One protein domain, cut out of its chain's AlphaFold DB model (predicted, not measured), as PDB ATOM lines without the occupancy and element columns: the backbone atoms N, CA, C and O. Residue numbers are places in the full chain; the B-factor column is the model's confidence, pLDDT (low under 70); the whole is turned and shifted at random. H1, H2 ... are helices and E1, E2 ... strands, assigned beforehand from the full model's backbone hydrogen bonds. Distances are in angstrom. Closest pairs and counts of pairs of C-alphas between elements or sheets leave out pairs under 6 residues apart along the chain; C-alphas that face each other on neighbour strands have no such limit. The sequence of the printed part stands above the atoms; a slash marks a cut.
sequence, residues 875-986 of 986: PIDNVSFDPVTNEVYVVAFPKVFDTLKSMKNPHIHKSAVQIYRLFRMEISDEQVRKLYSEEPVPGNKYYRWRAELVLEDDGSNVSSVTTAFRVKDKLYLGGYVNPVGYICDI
ATOM      1  N   PRO A 875     103.875 125.891 142.267       78.56
ATOM      2  CA  PRO A 875     104.595 124.821 141.593       78.56
ATOM      3  C   PRO A 875     104.675 125.042 140.086       78.56
ATOM      4  O   PRO A 875     103.710 125.494 139.475       78.56
ATOM      5  N   ILE A 876     105.811 124.700 139.491       84.12
ATOM      6  CA  ILE A 876     106.107 124.915 138.066       84.12
ATOM      7  C   ILE A 876     106.465 123.592 137.393       84.12
ATOM      8  O   ILE A 876     107.045 122.730 138.039       84.12
ATOM      9  N   ASP A 877     106.146 123.400 136.114       80.62
ATOM     10  CA  ASP A 877     106.519 122.166 135.390       80.62
ATOM     11  C   ASP A 877     107.735 122.414 134.494       80.62
ATOM     12  O   ASP A 877     108.892 122.287 134.913       80.62
ATOM     13  N   ASN A 878     107.465 122.870 133.272       86.00
ATOM     14  CA  ASN A 878     108.462 123.065 132.239       86.00
ATOM     15  C   ASN A 878     108.886 124.525 132.106       86.00
ATOM     16  O   ASN A 878     108.266 125.458 132.624       86.00
ATOM     17  N   VAL A 879     109.988 124.692 131.390       90.44
ATOM     18  CA  VAL A 879     110.561 125.978 131.027       90.44
ATOM     19  C   VAL A 879     110.876 125.969 129.542       90.44
ATOM     20  O   VAL A 879     111.318 124.954 129.009       90.44
ATOM     21  N   SER A 880     110.638 127.089 128.873       90.88
ATOM     22  CA  SER A 880     111.011 127.281 127.475       90.88
ATOM     23  C   SER A 880     111.796 128.577 127.318       90.88
ATOM     24  O   SER A 880     111.662 129.501 128.119       90.88
ATOM     25  N   PHE A 881     112.639 128.639 126.294       90.62
ATOM     26  CA  PHE A 881     113.442 129.813 125.979       90.62
ATOM     27  C   PHE A 881     113.057 130.350 124.600       90.62
ATOM     28  O   PHE A 881     112.987 129.585 123.639       90.62
ATOM     29  N   ASP A 882     112.811 131.658 124.513       89.75
ATOM     30  CA  ASP A 882     112.612 132.383 123.260       89.75
ATOM     31  C   ASP A 882     113.948 133.017 122.821       89.75
ATOM     32  O   ASP A 882     114.386 134.014 123.409       89.75
ATOM     33  N   PRO A 883     114.609 132.484 121.775       82.94
ATOM     34  CA  PRO A 883     115.887 133.007 121.303       82.94
ATOM     35  C   PRO A 883     115.771 134.369 120.604       82.94
ATOM     36  O   PRO A 883     116.789 135.033 120.414       82.94
ATOM     37  N   VAL A 884     114.568 134.800 120.200       85.12
ATOM     38  CA  VAL A 884     114.358 136.089 119.522       85.12
ATOM     39  C   VAL A 884     114.374 137.229 120.530       85.12
ATOM     40  O   VAL A 884     115.000 138.261 120.288       85.12
ATOM     41  N   THR A 885     113.690 137.051 121.660       85.81
ATOM     42  CA  THR A 885     113.585 138.081 122.702       85.81
ATOM     43  C   THR A 885     114.551 137.873 123.860       85.81
ATOM     44  O   THR A 885     114.736 138.789 124.662       85.81
ATOM     45  N   ASN A 886     115.220 136.717 123.913       87.88
ATOM     46  CA  ASN A 886     116.076 136.299 125.020       87.88
ATOM     47  C   ASN A 886     115.301 136.235 126.352       87.88
ATOM     48  O   ASN A 886     115.805 136.621 127.411       87.88
ATOM     49  N   GLU A 887     114.050 135.778 126.274       90.50
ATOM     50  CA  GLU A 887     113.130 135.620 127.399       90.50
ATOM     51  C   GLU A 887     112.899 134.133 127.684       90.50
ATOM     52  O   GLU A 887     112.916 133.289 126.791       90.50
ATOM     53  N   VAL A 888     112.663 133.799 128.945       91.88
ATOM     54  CA  VAL A 888     112.355 132.441 129.394       91.88
ATOM     55  C   VAL A 888     110.913 132.404 129.877       91.88
ATOM     56  O   VAL A 888     110.546 133.210 130.721       91.88
ATOM     57  N   TYR A 889     110.105 131.462 129.405       92.69
ATOM     58  CA  TYR A 889     108.721 131.303 129.849       92.69
ATOM     59  C   TYR A 889     108.588 130.116 130.798       92.69
ATOM     60  O   TYR A 889     109.088 129.023 130.529       92.69
ATOM     61  N   VAL A 890     107.890 130.335 131.910       91.94
ATOM     62  CA  VAL A 890     107.633 129.329 132.943       91.94
ATOM     63  C   VAL A 890     106.139 129.278 133.227       91.94
ATOM     64  O   VAL A 890     105.503 130.316 133.405       91.94
ATOM     65  N   VAL A 891     105.585 128.068 133.283       89.62
ATOM     66  CA  VAL A 891     104.178 127.842 133.635       89.62
ATOM     67  C   VAL A 891     104.073 127.415 135.089       89.62
ATOM     68  O   VAL A 891     104.776 126.497 135.515       89.62
ATOM     69  N   ALA A 892     103.183 128.070 135.826       87.62
ATOM     70  CA  ALA A 892     102.927 127.830 137.231       87.62
ATOM     71  C   ALA A 892     101.484 127.370 137.476       87.62
ATOM     72  O   ALA A 892     100.551 127.769 136.774       87.62
ATOM     73  N   PHE A 893     101.315 126.523 138.490       82.38
ATOM     74  CA  PHE A 893     100.046 125.922 138.884       82.38
ATOM     75  C   PHE A 893      99.593 126.480 140.213       82.38
ATOM     76  O   PHE A 893      99.908 125.912 141.266       82.38
ATOM     77  N   PRO A 894      98.819 127.562 140.186       74.38
ATOM     78  CA  PRO A 894      98.461 128.185 141.420       74.38
ATOM     79  C   PRO A 894      97.558 127.246 142.277       74.38
ATOM     80  O   PRO A 894      97.866 126.929 143.429       74.38
ATOM     81  N   LYS A 895      96.523 126.611 141.711       73.75
ATOM     82  CA  LYS A 895      95.642 125.695 142.475       73.75
ATOM     83  C   LYS A 895      96.108 124.237 142.446       73.75
ATOM     84  O   LYS A 895      95.453 123.398 141.832       73.75
ATOM     85  N   VAL A 896      97.182 123.898 143.164       65.44
ATOM     86  CA  VAL A 896      97.834 122.563 143.140       65.44
ATOM     87  C   VAL A 896      96.862 121.377 143.224       65.44
ATOM     88  O   VAL A 896      96.954 120.442 142.431       65.44
ATOM     89  N   PHE A 897      95.899 121.388 144.151       65.12
ATOM     90  CA  PHE A 897      94.944 120.277 144.284       65.12
ATOM     91  C   PHE A 897      93.988 120.154 143.098       65.12
ATOM     92  O   PHE A 897      93.608 119.040 142.735       65.12
ATOM     93  N   ASP A 898      93.595 121.272 142.497       70.19
ATOM     94  CA  ASP A 898      92.737 121.266 141.316       70.19
ATOM     95  C   ASP A 898      93.540 120.877 140.076       70.19
ATOM     96  O   ASP A 898      93.056 120.096 139.261       70.19
ATOM     97  N   THR A 899      94.811 121.275 140.004       70.56
ATOM     98  CA  THR A 899      95.778 120.781 139.018       70.56
ATOM     99  C   THR A 899      95.955 119.271 139.103       70.56
ATOM    100  O   THR A 899      95.857 118.603 138.084       70.56
ATOM    101  N   LEU A 900      96.117 118.692 140.296       69.06
ATOM    102  CA  LEU A 900      96.237 117.237 140.459       69.06
ATOM    103  C   LEU A 900      94.960 116.487 140.050       69.06
ATOM    104  O   LEU A 900      95.035 115.395 139.482       69.06
ATOM    105  N   LYS A 901      93.773 117.045 140.326       69.31
ATOM    106  CA  LYS A 901      92.501 116.486 139.830       69.31
ATOM    107  C   LYS A 901      92.412 116.596 138.307       69.31
ATOM    108  O   LYS A 901      91.986 115.647 137.655       69.31
ATOM    109  N   SER A 902      92.841 117.730 137.757       71.94
ATOM    110  CA  SER A 902      92.881 118.003 136.325       71.94
ATOM    111  C   SER A 902      93.854 117.092 135.583       71.94
ATOM    112  O   SER A 902      93.473 116.499 134.589       71.94
ATOM    113  N   MET A 903      95.050 116.846 136.115       70.19
ATOM    114  CA  MET A 903      96.010 115.897 135.543       70.19
ATOM    115  C   MET A 903      95.457 114.467 135.481       70.19
ATOM    116  O   MET A 903      95.771 113.731 134.555       70.19
ATOM    117  N   LYS A 904      94.596 114.072 136.432       65.38
ATOM    118  CA  LYS A 904      93.915 112.765 136.400       65.38
ATOM    119  C   LYS A 904      92.757 112.711 135.410       65.38
ATOM    120  O   LYS A 904      92.468 111.643 134.878       65.38
ATOM    121  N   ASN A 905      92.030 113.814 135.241       67.50
ATOM    122  CA  ASN A 905      90.913 113.889 134.307       67.50
ATOM    123  C   ASN A 905      90.727 115.324 133.768       67.50
ATOM    124  O   ASN A 905      89.909 116.088 134.296       67.50
ATOM    125  N   PRO A 906      91.473 115.693 132.713       67.56
ATOM    126  CA  PRO A 906      91.566 117.076 132.234       67.56
ATOM    127  C   PRO A 906      90.296 117.538 131.512       67.56
ATOM    128  O   PRO A 906      90.053 118.731 131.374       67.56
ATOM    129  N   HIS A 907      89.443 116.598 131.094       68.56
ATOM    130  CA  HIS A 907      88.145 116.894 130.485       68.56
ATOM    131  C   HIS A 907      87.076 117.292 131.509       68.56
ATOM    132  O   HIS A 907      86.116 117.974 131.156       68.56
ATOM    133  N   ILE A 908      87.221 116.851 132.763       68.44
ATOM    134  CA  ILE A 908      86.237 117.082 133.830       68.44
ATOM    135  C   ILE A 908      86.690 118.215 134.748       68.44
ATOM    136  O   ILE A 908      85.890 119.059 135.150       68.44
ATOM    137  N   HIS A 909      87.971 118.225 135.111       73.25
ATOM    138  CA  HIS A 909      88.498 119.136 136.112       73.25
ATOM    139  C   HIS A 909      89.325 120.238 135.466       73.25
ATOM    140  O   HIS A 909      90.306 119.975 134.773       73.25
ATOM    141  N   LYS A 910      88.937 121.480 135.753       81.94
ATOM    142  CA  LYS A 910      89.668 122.680 135.358       81.94
ATOM    143  C   LYS A 910      90.727 123.034 136.401       81.94
ATOM    144  O   LYS A 910      90.548 122.756 137.585       81.94
ATOM    145  N   SER A 911      91.815 123.642 135.954       82.94
ATOM    146  CA  SER A 911      92.950 124.050 136.777       82.94
ATOM    147  C   SER A 911      93.394 125.446 136.365       82.94
ATOM    148  O   SER A 911      93.514 125.723 135.175       82.94
ATOM    149  N   ALA A 912      93.612 126.304 137.360       84.88
ATOM    150  CA  ALA A 912      94.143 127.642 137.156       84.88
ATOM    151  C   ALA A 912      95.600 127.584 136.674       84.88
ATOM    152  O   ALA A 912      96.346 126.679 137.057       84.88
ATOM    153  N   VAL A 913      95.988 128.557 135.852       87.19
ATOM    154  CA  VAL A 913      97.291 128.633 135.183       87.19
ATOM    155  C   VAL A 913      97.831 130.055 135.290       87.19
ATOM    156  O   VAL A 913      97.112 131.016 135.025       87.19
ATOM    157  N   GLN A 914      99.115 130.175 135.617       89.94
ATOM    158  CA  GLN A 914      99.874 131.420 135.508       89.94
ATOM    159  C   GLN A 914     101.099 131.208 134.621       89.94
ATOM    160  O   GLN A 914     101.697 130.129 134.614       89.94
ATOM    161  N   ILE A 915     101.488 132.234 133.869       90.81
ATOM    162  CA  ILE A 915     102.644 132.185 132.976       90.81
ATOM    163  C   ILE A 915     103.533 133.375 133.266       90.81
ATOM    164  O   ILE A 915     103.114 134.518 133.108       90.81
ATOM    165  N   TYR A 916     104.775 133.095 133.637       91.81
ATOM    166  CA  TYR A 916     105.780 134.105 133.919       91.81
ATOM    167  C   TYR A 916     106.799 134.151 132.790       91.81
ATOM    168  O   TYR A 916     107.222 133.108 132.288       91.81
ATOM    169  N   ARG A 917     107.236 135.358 132.429       91.12
ATOM    170  CA  ARG A 917     108.441 135.569 131.628       91.12
ATOM    171  C   ARG A 917     109.601 135.969 132.527       91.12
ATOM    172  O   ARG A 917     109.439 136.801 133.418       91.12
ATOM    173  N   LEU A 918     110.779 135.415 132.275       90.38
ATOM    174  CA  LEU A 918     112.040 135.834 132.866       90.38
ATOM    175  C   LEU A 918     112.878 136.510 131.789       90.38
ATOM    176  O   LEU A 918     113.090 135.940 130.722       90.38
ATOM    177  N   PHE A 919     113.373 137.709 132.059       86.88
ATOM    178  CA  PHE A 919     114.083 138.508 131.062       86.88
ATOM    179  C   PHE A 919     115.219 139.308 131.687       86.88
ATOM    180  O   PHE A 919     115.188 139.650 132.872       86.88
ATOM    181  N   ARG A 920     116.248 139.599 130.889       85.06
ATOM    182  CA  ARG A 920     117.392 140.413 131.312       85.06
ATOM    183  C   ARG A 920     117.088 141.894 131.108       85.06
ATOM    184  O   ARG A 920     116.731 142.316 130.013       85.06
ATOM    185  N   MET A 921     117.309 142.692 132.145       80.81
ATOM    186  CA  MET A 921     117.287 144.150 132.074       80.81
ATOM    187  C   MET A 921     118.676 144.714 132.326       80.81
ATOM    188  O   MET A 921     119.367 144.260 133.238       80.81
ATOM    189  N   GLU A 922     119.070 145.719 131.545       81.44
ATOM    190  CA  GLU A 922     120.286 146.492 131.810       81.44
ATOM    191  C   GLU A 922     120.118 147.259 133.133       81.44
ATOM    192  O   GLU A 922     119.065 147.849 133.388       81.44
ATOM    193  N   ILE A 923     121.133 147.209 133.993       80.31
ATOM    194  CA  ILE A 923     121.163 147.901 135.286       80.31
ATOM    195  C   ILE A 923     122.226 148.998 135.267       80.31
ATOM    196  O   ILE A 923     123.256 148.866 134.608       80.31
ATOM    197  N   SER A 924     121.968 150.094 135.982       81.88
ATOM    198  CA  SER A 924     122.881 151.240 136.020       81.88
ATOM    199  C   SER A 924     124.117 150.970 136.882       81.88
ATOM    200  O   SER A 924     124.073 150.172 137.819       81.88
ATOM    201  N   ASP A 925     125.201 151.709 136.637       79.88
ATOM    202  CA  ASP A 925     126.428 151.666 137.448       79.88
ATOM    203  C   ASP A 925     126.158 151.866 138.951       79.88
ATOM    204  O   ASP A 925     126.769 151.227 139.807       79.88
ATOM    205  N   GLU A 926     125.192 152.720 139.296       80.38
ATOM    206  CA  GLU A 926     124.758 152.921 140.680       80.38
ATOM    207  C   GLU A 926     124.119 151.656 141.276       80.38
ATOM    208  O   GLU A 926     124.403 151.283 142.417       80.38
ATOM    209  N   GLN A 927     123.295 150.954 140.496       74.38
ATOM    210  CA  GLN A 927     122.693 149.688 140.912       74.38
ATOM    211  C   GLN A 927     123.747 148.589 141.059       74.38
ATOM    212  O   GLN A 927     123.659 147.809 142.004       74.38
ATOM    213  N   VAL A 928     124.760 148.554 140.189       74.56
ATOM    214  CA  VAL A 928     125.889 147.613 140.283       74.56
ATOM    215  C   VAL A 928     126.654 147.822 141.587       74.56
ATOM    216  O   VAL A 928     126.843 146.865 142.336       74.56
ATOM    217  N   ARG A 929     126.997 149.075 141.924       77.12
ATOM    218  CA  ARG A 929     127.661 149.407 143.199       77.12
ATOM    219  C   ARG A 929     126.843 148.956 144.404       77.12
ATOM    220  O   ARG A 929     127.391 148.387 145.342       77.12
ATOM    221  N   LYS A 930     125.526 149.183 144.367       73.88
ATOM    222  CA  LYS A 930     124.612 148.811 145.455       73.88
ATOM    223  C   LYS A 930     124.440 147.295 145.599       73.88
ATOM    224  O   LYS A 930     124.268 146.821 146.714       73.88
ATOM    225  N   LEU A 931     124.447 146.552 144.493       61.56
ATOM    226  CA  LEU A 931     124.177 145.109 144.475       61.56
ATOM    227  C   LEU A 931     125.422 144.257 144.719       61.56
ATOM    228  O   LEU A 931     125.333 143.249 145.411       61.56
ATOM    229  N   TYR A 932     126.564 144.642 144.147       62.91
ATOM    230  CA  TYR A 932     127.770 143.810 144.129       62.91
ATOM    231  C   TYR A 932     128.891 144.349 145.022       62.91
ATOM    232  O   TYR A 932     129.880 143.656 145.225       62.91
ATOM    233  N   SER A 933     128.741 145.549 145.600       65.44
ATOM    234  CA  SER A 933     129.783 146.206 146.410       65.44
ATOM    235  C   SER A 933     131.128 146.374 145.678       65.44
ATOM    236  O   SER A 933     132.177 146.484 146.311       65.44
ATOM    237  N   GLU A 934     131.095 146.423 144.344       71.19
ATOM    238  CA  GLU A 934     132.249 146.583 143.456       71.19
ATOM    239  C   GLU A 934     132.077 147.829 142.566       71.19
ATOM    240  O   GLU A 934     130.954 148.240 142.260       71.19
ATOM    241  N   GLU A 935     133.190 148.453 142.156       75.44
ATOM    242  CA  GLU A 935     133.169 149.558 141.183       75.44
ATOM    243  C   GLU A 935     132.917 149.001 139.769       75.44
ATOM    244  O   GLU A 935     133.707 148.173 139.301       75.44
ATOM    245  N   PRO A 936     131.853 149.438 139.070       76.06
ATOM    246  CA  PRO A 936     131.606 149.030 137.697       76.06
ATOM    247  C   PRO A 936     132.758 149.460 136.784       76.06
ATOM    248  O   PRO A 936     133.289 150.569 136.873       76.06
ATOM    249  N   VAL A 937     133.150 148.564 135.884       80.12
ATOM    250  CA  VAL A 937     134.207 148.803 134.906       80.12
ATOM    251  C   VAL A 937     133.672 149.764 133.839       80.12
ATOM    252  O   VAL A 937     132.674 149.440 133.186       80.12
ATOM    253  N   PRO A 938     134.323 150.920 133.608       73.62
ATOM    254  CA  PRO A 938     133.845 151.902 132.643       73.62
ATOM    255  C   PRO A 938     133.672 151.302 131.242       73.62
ATOM    256  O   PRO A 938     134.613 150.750 130.674       73.62
ATOM    257  N   GLY A 939     132.471 151.444 130.677       74.25
ATOM    258  CA  GLY A 939     132.126 150.944 129.341       74.25
ATOM    259  C   GLY A 939     131.538 149.529 129.305       74.25
ATOM    260  O   GLY A 939     131.075 149.114 128.242       74.25
ATOM    261  N   ASN A 940     131.496 148.812 130.434       76.62
ATOM    262  CA  ASN A 940     130.787 147.539 130.527       76.62
ATOM    263  C   ASN A 940     129.297 147.760 130.802       76.62
ATOM    264  O   ASN A 940     128.918 148.601 131.610       76.62
ATOM    265  N   LYS A 941     128.453 146.959 130.148       77.19
ATOM    266  CA  LYS A 941     127.020 146.885 130.441       77.19
ATOM    267  C   LYS A 941     126.750 145.754 131.418       77.19
ATOM    268  O   LYS A 941     127.256 144.646 131.235       77.19
ATOM    269  N   TYR A 942     125.923 146.028 132.415       72.88
ATOM    270  CA  TYR A 942     125.532 145.071 133.441       72.88
ATOM    271  C   TYR A 942     124.063 144.719 133.280       72.88
ATOM    272  O   TYR A 942     123.244 145.583 132.977       72.88
ATOM    273  N   TYR A 943     123.719 143.454 133.503       75.00
ATOM    274  CA  TYR A 943     122.358 142.960 133.340       75.00
ATOM    275  C   TYR A 943     121.904 142.228 134.596       75.00
ATOM    276  O   TYR A 943     122.696 141.567 135.263       75.00
ATOM    277  N   ARG A 944     120.609 142.315 134.896       78.06
ATOM    278  CA  ARG A 944     119.955 141.541 135.949       78.06
ATOM    279  C   ARG A 944     118.695 140.907 135.400       78.06
ATOM    280  O   ARG A 944     117.921 141.563 134.705       78.06
ATOM    281  N   TRP A 945     118.457 139.654 135.754       80.44
ATOM    282  CA  TRP A 945     117.207 139.013 135.398       80.44
ATOM    283  C   TRP A 945     116.051 139.463 136.294       80.44
ATOM    284  O   TRP A 945     116.217 139.609 137.512       80.44
ATOM    285  N   ARG A 946     114.869 139.602 135.697       80.00
ATOM    286  CA  ARG A 946     113.584 139.814 136.369       80.00
ATOM    287  C   ARG A 946     112.567 138.772 135.933       80.00
ATOM    288  O   ARG A 946     112.734 138.181 134.875       80.00
ATOM    289  N   ALA A 947     111.542 138.585 136.757       83.56
ATOM    290  CA  ALA A 947     110.359 137.794 136.454       83.56
ATOM    291  C   ALA A 947     109.143 138.725 136.364       83.56
ATOM    292  O   ALA A 947     109.068 139.693 137.120       83.56
ATOM    293  N   GLU A 948     108.211 138.433 135.465       86.44
ATOM    294  CA  GLU A 948     106.959 139.174 135.297       86.44
ATOM    295  C   GLU A 948     105.837 138.218 134.892       86.44
ATOM    296  O   GLU A 948     106.053 137.331 134.065       86.44
ATOM    297  N   LEU A 949     104.652 138.401 135.474       86.38
ATOM    298  CA  LEU A 949     103.448 137.652 135.125       86.38
ATOM    299  C   LEU A 949     102.901 138.156 133.780       86.38
ATOM    300  O   LEU A 949     102.616 139.338 133.622       86.38
ATOM    301  N   VAL A 950     102.772 137.254 132.810       88.31
ATOM    302  CA  VAL A 950     102.284 137.537 131.449       88.31
ATOM    303  C   VAL A 950     100.808 137.180 131.302       88.31
ATOM    304  O   VAL A 950     100.068 137.881 130.622       88.31
ATOM    305  N   LEU A 951     100.381 136.073 131.912       87.94
ATOM    306  CA  LEU A 951      99.013 135.575 131.812       87.94
ATOM    307  C   LEU A 951      98.603 134.894 133.112       87.94
ATOM    308  O   LEU A 951      99.368 134.100 133.654       87.94
ATOM    309  N   GLU A 952      97.373 135.149 133.545       89.69
ATOM    310  CA  GLU A 952      96.702 134.448 134.637       89.69
ATOM    311  C   GLU A 952      95.271 134.086 134.214       89.69
ATOM    312  O   GLU A 952      94.526 134.939 133.733       89.69
ATOM    313  N   ASP A 953      94.892 132.817 134.380       86.50
ATOM    314  CA  ASP A 953      93.538 132.318 134.126       86.50
ATOM    315  C   ASP A 953      93.122 131.348 135.240       86.50
ATOM    316  O   ASP A 953      93.914 130.541 135.733       86.50
ATOM    317  N   ASP A 954      91.858 131.401 135.650       82.81
ATOM    318  CA  ASP A 954      91.317 130.577 136.734       82.81
ATOM    319  C   ASP A 954      90.982 129.131 136.312       82.81
ATOM    320  O   ASP A 954      90.503 128.341 137.136       82.81
ATOM    321  N   GLY A 955      91.250 128.779 135.050       82.88
ATOM    322  CA  GLY A 955      90.911 127.511 134.415       82.88
ATOM    323  C   GLY A 955      89.675 127.604 133.516       82.88
ATOM    324  O   GLY A 955      89.258 126.600 132.925       82.88
ATOM    325  N   SER A 956      89.026 128.770 133.429       82.69
ATOM    326  CA  SER A 956      87.826 128.959 132.618       82.69
ATOM    327  C   SER A 956      88.122 128.916 131.121       82.69
ATOM    328  O   SER A 956      87.419 128.167 130.426       82.69
ATOM    329  N   ASN A 957      89.154 129.630 130.655       84.88
ATOM    330  CA  ASN A 957      89.540 129.701 129.241       84.88
ATOM    331  C   ASN A 957      90.742 128.815 128.934       84.88
ATOM    332  O   ASN A 957      90.747 128.119 127.920       84.88
ATOM    333  N   VAL A 958      91.738 128.826 129.820       86.88
ATOM    334  CA  VAL A 958      92.986 128.079 129.678       86.88
ATOM    335  C   VAL A 958      93.155 127.222 130.920       86.88
ATOM    336  O   VAL A 958      93.285 127.733 132.023       86.88
ATOM    337  N   SER A 959      93.154 125.904 130.749       86.00
ATOM    338  CA  SER A 959      93.262 124.961 131.863       86.00
ATOM    339  C   SER A 959      94.337 123.935 131.578       86.00
ATOM    340  O   SER A 959      94.534 123.563 130.426       86.00
ATOM    341  N   SER A 960      94.981 123.421 132.630       79.38
ATOM    342  CA  SER A 960      95.825 122.214 132.538       79.38
ATOM    343  C   SER A 960      97.030 122.377 131.599       79.38
ATOM    344  O   SER A 960      97.510 121.415 131.000       79.38
ATOM    345  N   VAL A 961      97.496 123.611 131.418       87.00
ATOM    346  CA  VAL A 961      98.685 123.940 130.627       87.00
ATOM    347  C   VAL A 961      99.912 123.694 131.481       87.00
ATOM    348  O   VAL A 961      99.963 124.160 132.610       87.00
ATOM    349  N   THR A 962     100.906 122.999 130.939       85.50
ATOM    350  CA  THR A 962     102.176 122.735 131.627       85.50
ATOM    351  C   THR A 962     103.389 123.285 130.877       85.50
ATOM    352  O   THR A 962     104.514 123.231 131.368       85.50
ATOM    353  N   THR A 963     103.186 123.814 129.671       89.19
ATOM    354  CA  THR A 963     104.222 124.405 128.819       89.19
ATOM    355  C   THR A 963     103.659 125.615 128.087       89.19
ATOM    356  O   THR A 963     102.547 125.577 127.562       89.19
ATOM    357  N   ALA A 964     104.452 126.677 128.032       90.88
ATOM    358  CA  ALA A 964     104.164 127.884 127.277       90.88
ATOM    359  C   ALA A 964     105.385 128.230 126.433       90.88
ATOM    360  O   ALA A 964     106.507 128.099 126.918       90.88
ATOM    361  N   PHE A 965     105.183 128.668 125.197       89.25
ATOM    362  CA  PHE A 965     106.246 129.201 124.348       89.25
ATOM    363  C   PHE A 965     105.713 130.350 123.493       89.25
ATOM    364  O   PHE A 965     104.550 130.353 123.084       89.25
ATOM    365  N   ARG A 966     106.556 131.344 123.223       88.69
ATOM    366  CA  ARG A 966     106.192 132.513 122.423       88.69
ATOM    367  C   ARG A 966     106.611 132.326 120.971       88.69
ATOM    368  O   ARG A 966     107.699 131.837 120.685       88.69
ATOM    369  N   VAL A 967     105.752 132.757 120.048       85.00
ATOM    370  CA  VAL A 967     106.119 132.950 118.642       85.00
ATOM    371  C   VAL A 967     105.509 134.250 118.135       85.00
ATOM    372  O   VAL A 967     104.286 134.379 118.060       85.00
ATOM    373  N   LYS A 968     106.364 135.199 117.732       83.62
ATOM    374  CA  LYS A 968     105.962 136.566 117.351       83.62
ATOM    375  C   LYS A 968     105.196 137.238 118.506       83.62
ATOM    376  O   LYS A 968     105.743 137.356 119.600       83.62
ATOM    377  N   ASP A 969     103.945 137.624 118.283       84.31
ATOM    378  CA  ASP A 969     103.106 138.362 119.241       84.31
ATOM    379  C   ASP A 969     102.054 137.450 119.898       84.31
ATOM    380  O   ASP A 969     101.016 137.906 120.369       84.31
ATOM    381  N   LYS A 970     102.284 136.130 119.865       88.62
ATOM    382  CA  LYS A 970     101.351 135.124 120.375       88.62
ATOM    383  C   LYS A 970     102.042 134.132 121.298       88.62
ATOM    384  O   LYS A 970     103.192 133.746 121.076       88.62
ATOM    385  N   LEU A 971     101.293 133.677 122.292       90.69
ATOM    386  CA  LEU A 971     101.680 132.653 123.246       90.69
ATOM    387  C   LEU A 971     100.985 131.338 122.902       90.69
ATOM    388  O   LEU A 971      99.762 131.281 122.790       90.69
ATOM    389  N   TYR A 972     101.767 130.281 122.741       90.94
ATOM    390  CA  TYR A 972     101.285 128.935 122.473       90.94
ATOM    391  C   TYR A 972     101.382 128.115 123.747       90.94
ATOM    392  O   TYR A 972     102.451 128.011 124.353       90.94
ATOM    393  N   LEU A 973     100.255 127.539 124.148       90.88
ATOM    394  CA  LEU A 973     100.093 126.868 125.429       90.88
ATOM    395  C   LEU A 973      99.674 125.420 125.218       90.88
ATOM    396  O   LEU A 973      98.796 125.130 124.405       90.88
ATOM    397  N   GLY A 974     100.272 124.513 125.981       87.00
ATOM    398  CA  GLY A 974      99.941 123.092 125.944       87.00
ATOM    399  C   GLY A 974     100.529 122.337 127.129       87.00
ATOM    400  O   GLY A 974     100.945 122.932 128.120       87.00
ATOM    401  N   GLY A 975     100.549 121.012 127.051       76.06
ATOM    402  CA  GLY A 975     101.116 120.156 128.093       76.06
ATOM    403  C   GLY A 975     100.704 118.701 127.911       76.06
ATOM    404  O   GLY A 975      99.773 118.412 127.161       76.06
ATOM    405  N   TYR A 976     101.380 117.776 128.597       67.00
ATOM    406  CA  TYR A 976     101.194 116.334 128.367       67.00
ATOM    407  C   TYR A 976      99.817 115.796 128.801       67.00
ATOM    408  O   TYR A 976      99.385 114.764 128.295       67.00
ATOM    409  N   VAL A 977      99.121 116.497 129.706       63.53
ATOM    410  CA  VAL A 977      97.752 116.172 130.153       63.53
ATOM    411  C   VAL A 977      96.681 116.988 129.434       63.53
ATOM    412  O   VAL A 977      95.506 116.852 129.748       63.53
ATOM    413  N   ASN A 978      97.044 117.874 128.505       72.00
ATOM    414  CA  ASN A 978      96.075 118.779 127.905       72.00
ATOM    415  C   ASN A 978      95.530 118.225 126.581       72.00
ATOM    416  O   ASN A 978      96.308 118.037 125.644       72.00
ATOM    417  N   PRO A 979      94.212 117.992 126.451       67.06
ATOM    418  CA  PRO A 979      93.634 117.519 125.197       67.06
ATOM    419  C   PRO A 979      93.604 118.586 124.092       67.06
ATOM    420  O   PRO A 979      93.302 118.255 122.945       67.06
ATOM    421  N   VAL A 980      93.871 119.858 124.414       75.94
ATOM    422  CA  VAL A 980      93.795 120.982 123.474       75.94
ATOM    423  C   VAL A 980      95.029 121.879 123.627       75.94
ATOM    424  O   VAL A 980      95.552 122.062 124.722       75.94
ATOM    425  N   GLY A 981      95.509 122.445 122.519       84.31
ATOM    426  CA  GLY A 981      96.498 123.527 122.538       84.31
ATOM    427  C   GLY A 981      95.812 124.889 122.442       84.31
ATOM    428  O   GLY A 981      94.871 125.042 121.660       84.31
ATOM    429  N   TYR A 982      96.289 125.878 123.194       88.56
ATOM    430  CA  TYR A 982      95.775 127.249 123.139       88.56
ATOM    431  C   TYR A 982      96.748 128.174 122.421       88.56
ATOM    432  O   TYR A 982      97.963 127.975 122.449       88.56
ATOM    433  N   ILE A 983      96.193 129.205 121.794       89.50
ATOM    434  CA  ILE A 983      96.946 130.304 121.201       89.50
ATOM    435  C   ILE A 983      96.344 131.588 121.760       89.50
ATOM    436  O   ILE A 983      95.178 131.883 121.498       89.50
ATOM    437  N   CYS A 984      97.130 132.322 122.536       87.88
ATOM    438  CA  CYS A 984      96.742 133.581 123.163       87.88
ATOM    439  C   CYS A 984      97.499 134.733 122.500       87.88
ATOM    440  O   CYS A 984      98.664 134.577 122.136       87.88
ATOM    441  N   ASP A 985      96.849 135.879 122.334       83.75
ATOM    442  CA  ASP A 985      97.547 137.115 121.970       83.75
ATOM    443  C   ASP A 985      98.229 137.682 123.236       83.75
ATOM    444  O   ASP A 985      97.656 137.571 124.323       83.75
ATOM    445  N   ILE A 986      99.462 138.197 123.099       72.06
ATOM    446  CA  ILE A 986     100.282 138.757 124.199       72.06
ATOM    447  C   ILE A 986     100.149 140.275 124.250       72.06
ATOM    448  O   ILE A 986     100.265 140.907 123.173       72.06
TER     449      ILE A 986
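AT A GLANCE: This is residues 875 to 986 of the 986 residues of the protein "Solute carrier family 2, facilitated glucose transporter member 7" of Wallemia ichthyophaga (strain EXF-994 / CBS 113033) (UniProt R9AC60). Two sheets stand partly face to face, a strongly twisted one of four strands, E1 to E4, and a small one, E5 to E7, with their strands crossed at 46 degrees. The paired strands E3 and E4 make a long ribbon that runs past E1 and E2 to H2 at one far end of the domain, while H1 lies toward the other end. The printed part has 112 residues, with two named helices and seven named strands in the order E1 E2 H1 E3 H2 E4 E5 E6 E7; the class is mixed, helices and strands. The sheets run E1 - E2 - E3 - E4 and E5 - E6 - E7, both antiparallel. The whole is loose, with a radius of gyration of the C-alphas of 17.8 A and spans of 59 by 29 by 19 A.

IN THESE COORDINATES: E1, residues 876 to 882, begins with C-alpha 876 at (106.107, 124.915, 138.066) and is 17.8 A long. E2 is residues 887 to 892, 16.2 A, and H1 residues 896 to 904, 12.5 A. E3, residues 913 to 923, spans 30.7 A. H2 is residues 925 to 932, with C-alpha 932 at (127.770, 143.810, 144.129). E4, residues 942 to 953, spans 34.4 A. E5 is residues 963 to 967, E6 residues 970 to 974, and E7 residues 982 to 985, ending with C-alpha 985 at (97.547, 137.115, 121.970).

HOW THE PARTS SIT: E1 and E2 form a hairpin, with N 880 and O 889 3.0 A apart. E2 and E3 are antiparallel at 150 degrees, with N 890 and O 916 at 2.9 A. E3 and E4 are antiparallel at 160 degrees; N 915 and O 951 are 2.8 A apart, and N 923 and O 942 2.9 A. H2 only grazes this sheet, with its residues 925 to 928; the closest C-alphas of H2 and E4 are those of Val 928 and Tyr 942, 7.3 A apart. H1 is not on either sheet. The two sheets form a sandwich, two sheets face to face, with 49 pairs of C-alphas within 10 A; the closest C-alphas of E1 and E5 are those of Asn 878 and Thr 963, 5.6 A. E5, E6 and E7 are a meander, each strand the antiparallel neighbour of the one before, with N 965 and O 972 at 2.9 A and N 971 and O 984 at 2.8 A. In H1 and H2 every O i to N i+4 pair is within hydrogen-bond range.

THE WHOLE: The C-alphas farthest apart, those of Ile 908 and Pro 938, are 59.0 A apart. The printed part has no cut, and no link is long. The mean pLDDT of the printed part is 80.8; 15 residues are under 70, among them residues 904 to 908 and 931 to 933.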